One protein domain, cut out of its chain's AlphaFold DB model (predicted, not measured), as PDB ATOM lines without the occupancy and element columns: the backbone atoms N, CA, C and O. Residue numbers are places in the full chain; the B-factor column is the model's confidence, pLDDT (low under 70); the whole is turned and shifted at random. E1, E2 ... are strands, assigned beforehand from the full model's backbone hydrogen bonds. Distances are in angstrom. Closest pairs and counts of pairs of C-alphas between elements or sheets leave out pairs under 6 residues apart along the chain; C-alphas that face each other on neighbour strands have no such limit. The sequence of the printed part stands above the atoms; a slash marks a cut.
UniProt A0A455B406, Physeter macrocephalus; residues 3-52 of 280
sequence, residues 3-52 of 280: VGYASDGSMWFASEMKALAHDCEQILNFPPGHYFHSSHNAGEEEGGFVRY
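Overview. This is residues 3 to 52 of the 280 residues of a protein of Physeter macrocephalus (UniProt A0A455B406). Two small antiparallel sheets stand as separate parts at the two ends of a flat outline: a three-stranded sheet of E1, E2 and E3, and a two-stranded hairpin of E4 and E5, joined by residues 30 to 33. Residues 40 to 45, in the loop between E4 and E5, stick out free. The printed part has 50 residues, with no named helix and five strands, E1 to E5 in chain order; under half of the residues are in these strands, and the class is all strand. The sheet orders are E2 - E1 - E3 and E4 - E5. The whole is only just loose, close to compact, with a radius of gyration of the C-alphas of 12.2 A and spans of 35 by 27 by 12 A.

Arrangement. Begin at E1, residues 3 to 6, the inner strand of its sheet. It forms a hairpin with E2, residues 11 to 14, antiparallel at 138 degrees; look at N 4 and O 12, 2.8 A apart. On to E3, residues 24 to 29: it is antiparallel to E1 at 167 degrees, with N 3 and O 28 at 2.9 A. Further along, E4, residues 34 to 37, is apart from E3. E4 forms a hairpin with E5, residues 48 to 51, antiparallel at 149 degrees, with N 37 and O 48 at 2.9 A.

Along the chain. Find C-alpha 3 at (-19.123, 24.629, -38.504), where E1 begins; it runs 10.1 A, and E2 runs 10.4 A. E3, the longest strand, starts from C-alpha 24 at (-18.797, 28.416, -46.770) and covers 13.1 A. E4 covers 9.7 A, and E5 covers 9.9 A to C-alpha 51 at (-13.764, 18.027, -25.322).

Size, cuts and confidence. Look for the farthest two C-alphas at Lys 18 and Gly 43, 36.1 A apart. The printed part has no cut, and no link is long. The mean pLDDT of the printed part is 89.2; residues 40 to 45 are under 70.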
ATOM      1  N   VAL A   3     -20.016  23.476 -38.400       97.12
ATOM      2  CA  VAL A   3     -19.123  24.629 -38.504       97.12
ATOM      3  C   VAL A   3     -18.756  24.820 -39.974       97.12
ATOM      4  O   VAL A   3     -18.495  23.841 -40.674       97.12
ATOM      5  N   GLY A   4     -18.806  26.057 -40.450       97.12
ATOM      6  CA  GLY A   4     -18.459  26.443 -41.812       97.12
ATOM      7  C   GLY A   4     -17.338  27.476 -41.814       97.12
ATOM      8  O   GLY A   4     -17.288  28.320 -40.922       97.12
ATOM      9  N   TYR A   5     -16.455  27.395 -42.801       95.94
ATOM     10  CA  TYR A   5     -15.366  28.345 -43.023       95.94
ATOM     11  C   TYR A   5     -15.608  29.048 -44.355       95.94
ATOM     12  O   TYR A   5     -15.707  28.388 -45.393       95.94
ATOM     13  N   ALA A   6     -15.769  30.366 -44.306       95.94
ATOM     14  CA  ALA A   6     -15.986  31.212 -45.471       95.94
ATOM     15  C   ALA A   6     -14.653  31.683 -46.074       95.94
ATOM     16  O   ALA A   6     -13.606  31.635 -45.427       95.94
ATOM     17  N   SER A   7     -14.705  32.147 -47.323       95.12
ATOM     18  CA  SER A   7     -13.533  32.581 -48.099       95.12
ATOM     19  C   SER A   7     -12.819  33.806 -47.514       95.12
ATOM     20  O   SER A   7     -11.636  34.026 -47.766       95.12
ATOM     21  N   ASP A   8     -13.522  34.597 -46.704       94.12
ATOM     22  CA  ASP A   8     -13.005  35.763 -45.986       94.12
ATOM     23  C   ASP A   8     -12.322  35.404 -44.650       94.12
ATOM     24  O   ASP A   8     -11.883  36.292 -43.921       94.12
ATOM     25  N   GLY A   9     -12.231  34.111 -44.317       89.62
ATOM     26  CA  GLY A   9     -11.691  33.612 -43.052       89.62
ATOM     27  C   GLY A   9     -12.701  33.591 -41.901       89.62
ATOM     28  O   GLY A   9     -12.359  33.152 -40.801       89.62
ATOM     29  N   SER A  10     -13.947  34.022 -42.124       92.44
ATOM     30  CA  SER A  10     -15.001  33.975 -41.113       92.44
ATOM     31  C   SER A  10     -15.418  32.537 -40.807       92.44
ATOM     32  O   SER A  10     -15.533  31.688 -41.695       92.44
ATOM     33  N   MET A  11     -15.732  32.273 -39.538       93.88
ATOM     34  CA  MET A  11     -16.233  30.978 -39.078       93.88
ATOM     35  C   MET A  11     -17.704  31.075 -38.660       93.88
ATOM     36  O   MET A  11     -18.094  31.938 -37.876       93.88
ATOM     37  N   TRP A  12     -18.519  30.164 -39.184       96.25
ATOM     38  CA  TRP A  12     -19.974  30.173 -39.084       96.25
ATOM     39  C   TRP A  12     -20.464  28.911 -38.378       96.25
ATOM     40  O   TRP A  12     -19.911  27.829 -38.564       96.25
ATOM     41  N   PHE A  13     -21.545  29.019 -37.606       96.62
ATOM     42  CA  PHE A  13     -22.149  27.883 -36.909       96.62
ATOM     43  C   PHE A  13     -23.624  27.761 -37.266       96.62
ATOM     44  O   PHE A  13     -24.361  28.744 -37.246       96.62
ATOM     45  N   ALA A  14     -24.079  26.542 -37.545       97.62
ATOM     46  CA  ALA A  14     -25.487  26.295 -37.835       97.62
ATOM     47  C   ALA A  14     -25.969  24.933 -37.330       97.62
ATOM     48  O   ALA A  14     -25.224  23.953 -37.254       97.62
ATOM     49  N   SER A  15     -27.266  24.835 -37.037       96.62
ATOM     50  CA  SER A  15     -27.904  23.555 -36.703       96.62
ATOM     51  C   SER A  15     -27.866  22.572 -37.876       96.62
ATOM     52  O   SER A  15     -27.650  21.375 -37.667       96.62
ATOM     53  N   GLU A  16     -28.011  23.075 -39.107       96.06
ATOM     54  CA  GLU A  16     -28.044  22.285 -40.338       96.06
ATOM     55  C   GLU A  16     -27.134  22.860 -41.432       96.06
ATOM     56  O   GLU A  16     -27.138  24.060 -41.687       96.06
ATOM     57  N   MET A  17     -26.434  21.973 -42.144       95.44
ATOM     58  CA  MET A  17     -25.507  22.298 -43.238       95.44
ATOM     59  C   MET A  17     -26.116  23.166 -44.350       95.44
ATOM     60  O   MET A  17     -25.409  23.980 -44.930       95.44
ATOM     61  N   LYS A  18     -27.422  23.042 -44.633       96.25
ATOM     62  CA  LYS A  18     -28.103  23.843 -45.671       96.25
ATOM     63  C   LYS A  18     -27.994  25.357 -45.453       96.25
ATOM     64  O   LYS A  18     -28.092  26.096 -46.417       96.25
ATOM     65  N   ALA A  19     -27.803  25.803 -44.209       97.12
ATOM     66  CA  ALA A  19     -27.639  27.219 -43.885       97.12
ATOM     67  C   ALA A  19     -26.220  27.741 -44.169       97.12
ATOM     68  O   ALA A  19     -26.009  28.942 -44.125       97.12
ATOM     69  N   LEU A  20     -25.262  26.843 -44.422       97.44
ATOM     70  CA  LEU A  20     -23.852  27.160 -44.670       97.44
ATOM     71  C   LEU A  20     -23.435  26.857 -46.119       97.44
ATOM     72  O   LEU A  20     -22.411  27.341 -46.581       97.44
ATOM     73  N   ALA A  21     -24.214  26.031 -46.827       94.94
ATOM     74  CA  ALA A  21     -23.837  25.402 -48.094       94.94
ATOM     75  C   ALA A  21     -23.525  26.367 -49.250       94.94
ATOM     76  O   ALA A  21     -22.872  25.949 -50.201       94.94
ATOM     77  N   HIS A  22     -24.011  27.609 -49.194       94.44
ATOM     78  CA  HIS A  22     -23.795  28.601 -50.249       94.44
ATOM     79  C   HIS A  22     -22.613  29.537 -49.976       94.44
ATOM     80  O   HIS A  22     -21.999  30.003 -50.930       94.44
ATOM     81  N   ASP A  23     -22.288  29.775 -48.704       95.62
ATOM     82  CA  ASP A  23     -21.377  30.851 -48.291       95.62
ATOM     83  C   ASP A  23     -20.058  30.331 -47.692       95.62
ATOM     84  O   ASP A  23     -19.095  31.081 -47.547       95.62
ATOM     85  N   CYS A  24     -19.992  29.045 -47.334       97.25
ATOM     86  CA  CYS A  24     -18.797  28.416 -46.770       97.25
ATOM     87  C   CYS A  24     -18.081  27.538 -47.806       97.25
ATOM     88  O   CYS A  24     -18.701  26.685 -48.440       97.25
ATOM     89  N   GLU A  25     -16.760  27.680 -47.910       96.69
ATOM     90  CA  GLU A  25     -15.901  26.841 -48.757       96.69
ATOM     91  C   GLU A  25     -15.718  25.438 -48.166       96.69
ATOM     92  O   GLU A  25     -15.655  24.441 -48.887       96.69
ATOM     93  N   GLN A  26     -15.666  25.349 -46.834       96.69
ATOM     94  CA  GLN A  26     -15.545  24.093 -46.102       96.69
ATOM     95  C   GLN A  26     -16.614  24.007 -45.019       96.69
ATOM     96  O   GLN A  26     -16.820  24.951 -44.259       96.69
ATOM     97  N   ILE A  27     -17.270  22.849 -44.909       97.44
ATOM     98  CA  ILE A  27     -18.251  22.574 -43.855       97.44
ATOM     99  C   ILE A  27     -17.892  21.270 -43.157       97.44
ATOM    100  O   ILE A  27     -17.785  20.218 -43.787       97.44
ATOM    101  N   LEU A  28     -17.758  21.335 -41.836       95.62
ATOM    102  CA  LEU A  28     -17.458  20.203 -40.970       95.62
ATOM    103  C   LEU A  28     -18.584  20.001 -39.951       95.62
ATOM    104  O   LEU A  28     -19.382  20.897 -39.660       95.62
ATOM    105  N   ASN A  29     -18.662  18.798 -39.386       95.19
ATOM    106  CA  ASN A  29     -19.527  18.567 -38.232       95.19
ATOM    107  C   ASN A  29     -18.899  19.213 -36.997       95.19
ATOM    108  O   ASN A  29     -17.707  19.044 -36.747       95.19
ATOM    109  N   PHE A  30     -19.714  19.899 -36.197       95.50
ATOM    110  CA  PHE A  30     -19.285  20.314 -34.868       95.50
ATOM    111  C   PHE A  30     -19.125  19.048 -34.004       95.50
ATOM    112  O   PHE A  30     -20.097  18.290 -33.881       95.50
ATOM    113  N   PRO A  31     -17.948  18.790 -33.407       94.44
ATOM    114  CA  PRO A  31     -17.686  17.529 -32.725       94.44
ATOM    115  C   PRO A  31     -18.543  17.380 -31.449       94.44
ATOM    116  O   PRO A  31     -18.661  18.315 -30.653       94.44
ATOM    117  N   PRO A  32     -19.152  16.206 -31.202       93.62
ATOM    118  CA  PRO A  32     -20.052  16.009 -30.071       93.62
ATOM    119  C   PRO A  32     -19.267  15.986 -28.758       93.62
ATOM    120  O   PRO A  32     -18.135  15.506 -28.704       93.62
ATOM    121  N   GLY A  33     -19.862  16.493 -27.677       93.62
ATOM    122  CA  GLY A  33     -19.190  16.549 -26.373       93.62
ATOM    123  C   GLY A  33     -18.014  17.530 -26.319       93.62
ATOM    124  O   GLY A  33     -17.166  17.406 -25.434       93.62
ATOM    125  N   HIS A  34     -17.957  18.476 -27.260       95.06
ATOM    126  CA  HIS A  34     -16.991  19.569 -27.286       95.06
ATOM    127  C   HIS A  34     -17.698  20.916 -27.131       95.06
ATOM    128  O   HIS A  34     -18.887  21.043 -27.421       95.06
ATOM    129  N   TYR A  35     -16.957  21.919 -26.686       95.00
ATOM    130  CA  TYR A  35     -17.282  23.322 -26.917       95.00
ATOM    131  C   TYR A  35     -16.195  23.933 -27.804       95.00
ATOM    132  O   TYR A  35     -15.110  23.364 -27.934       95.00
ATOM    133  N   PHE A  36     -16.495  25.067 -28.429       93.00
ATOM    134  CA  PHE A  36     -15.504  25.865 -29.142       93.00
ATOM    135  C   PHE A  36     -15.157  27.093 -28.298       93.00
ATOM    136  O   PHE A  36     -16.060  27.746 -27.772       93.00
ATOM    137  N   HIS A  37     -13.870  27.397 -28.162       88.88
ATOM    138  CA  HIS A  37     -13.364  28.583 -27.479       88.88
ATOM    139  C   HIS A  37     -12.656  29.484 -28.488       88.88
ATOM    140  O   HIS A  37     -11.679  29.063 -29.092       88.88
ATOM    141  N   SER A  38     -13.138  30.711 -28.675       83.25
ATOM    142  CA  SER A  38     -12.465  31.733 -29.479       83.25
ATOM    143  C   SER A  38     -11.479  32.490 -28.584       83.25
ATOM    144  O   SER A  38     -11.889  33.437 -27.911       83.25
ATOM    145  N   SER A  39     -10.213  32.081 -28.496       73.06
ATOM    146  CA  SER A  39      -9.239  32.950 -27.828       73.06
ATOM    147  C   SER A  39      -8.966  34.152 -28.742       73.06
ATOM    148  O   SER A  39      -8.664  34.012 -29.927       73.06
ATOM    149  N   HIS A  40      -9.184  35.354 -28.208       57.25
ATOM    150  CA  HIS A  40      -8.934  36.627 -28.895       57.25
ATOM    151  C   HIS A  40      -8.004  37.547 -28.085       57.25
ATOM    152  O   HIS A  40      -7.735  38.671 -28.506       57.25
ATOM    153  N   ASN A  41      -7.492  37.087 -26.939       57.25
ATOM    154  CA  ASN A  41      -6.567  37.861 -26.119       57.25
ATOM    155  C   ASN A  41      -5.122  37.594 -26.548       57.25
ATOM    156  O   ASN A  41      -4.689  36.447 -26.662       57.25
ATOM    157  N   ALA A  42      -4.358  38.669 -26.750       49.47
ATOM    158  CA  ALA A  42      -2.933  38.583 -27.034       49.47
ATOM    159  C   ALA A  42      -2.202  37.886 -25.870       49.47
ATOM    160  O   ALA A  42      -2.120  38.436 -24.773       49.47
ATOM    161  N   GLY A  43      -1.673  36.682 -26.121       62.41
ATOM    162  CA  GLY A  43      -0.912  35.883 -25.151       62.41
ATOM    163  C   GLY A  43      -1.595  34.598 -24.664       62.41
ATOM    164  O   GLY A  43      -0.969  33.856 -23.909       62.41
ATOM    165  N   GLU A  44      -2.830  34.310 -25.084       62.44
ATOM    166  CA  GLU A  44      -3.512  33.034 -24.806       62.44
ATOM    167  C   GLU A  44      -3.283  32.008 -25.937       62.44
ATOM    168  O   GLU A  44      -2.998  32.384 -27.075       62.44
ATOM    169  N   GLU A  45      -3.381  30.707 -25.619       63.22
ATOM    170  CA  GLU A  45      -3.328  29.617 -26.611       63.22
ATOM    171  C   GLU A  45      -4.368  29.842 -27.719       63.22
ATOM    172  O   GLU A  45      -5.454  30.344 -27.431       63.22
ATOM    173  N   GLU A  46      -4.068  29.476 -28.975       70.81
ATOM    174  CA  GLU A  46      -5.031  29.574 -30.085       70.81
ATOM    175  C   GLU A  46      -6.369  28.905 -29.723       70.81
ATOM    176  O   GLU A  46      -6.417  27.776 -29.226       70.81
ATOM    177  N   GLY A  47      -7.472  29.617 -29.974       81.12
ATOM    178  CA  GLY A  47      -8.821  29.107 -29.765       81.12
ATOM    179  C   GLY A  47      -9.087  27.805 -30.528       81.12
ATOM    180  O   GLY A  47      -8.531  27.560 -31.596       81.12
ATOM    181  N   GLY A  48      -9.975  26.959 -30.007       89.88
ATOM    182  CA  GLY A  48     -10.241  25.663 -30.622       89.88
ATOM    183  C   GLY A  48     -11.348  24.848 -29.970       89.88
ATOM    184  O   GLY A  48     -12.060  25.295 -29.066       89.88
ATOM    185  N   PHE A  49     -11.504  23.618 -30.462       93.38
ATOM    186  CA  PHE A  49     -12.463  22.654 -29.931       93.38
ATOM    187  C   PHE A  49     -11.899  21.937 -28.705       93.38
ATOM    188  O   PHE A  49     -10.896  21.233 -28.790       93.38
ATOM    189  N   VAL A  50     -12.603  22.028 -27.579       93.81
ATOM    190  CA  VAL A  50     -12.219  21.377 -26.324       93.81
ATOM    191  C   VAL A  50     -13.279  20.362 -25.925       93.81
ATOM    192  O   VAL A  50     -14.445  20.698 -25.703       93.81
ATOM    193  N   ARG A  51     -12.877  19.092 -25.802       93.94
ATOM    194  CA  ARG A  51     -13.764  18.027 -25.322       93.94
ATOM    195  C   ARG A  51     -14.043  18.202 -23.833       93.94
ATOM    196  O   ARG A  51     -13.122  18.089 -23.024       93.94
ATOM    197  N   TYR A  52     -15.306  18.390 -23.461       94.75
ATOM    198  CA  TYR A  52     -15.721  18.474 -22.056       94.75
ATOM    199  C   TYR A  52     -16.236  17.135 -21.516       94.75
ATOM    200  O   TYR A  52     -16.106  16.859 -20.327       94.75
TER     201      TYR A  52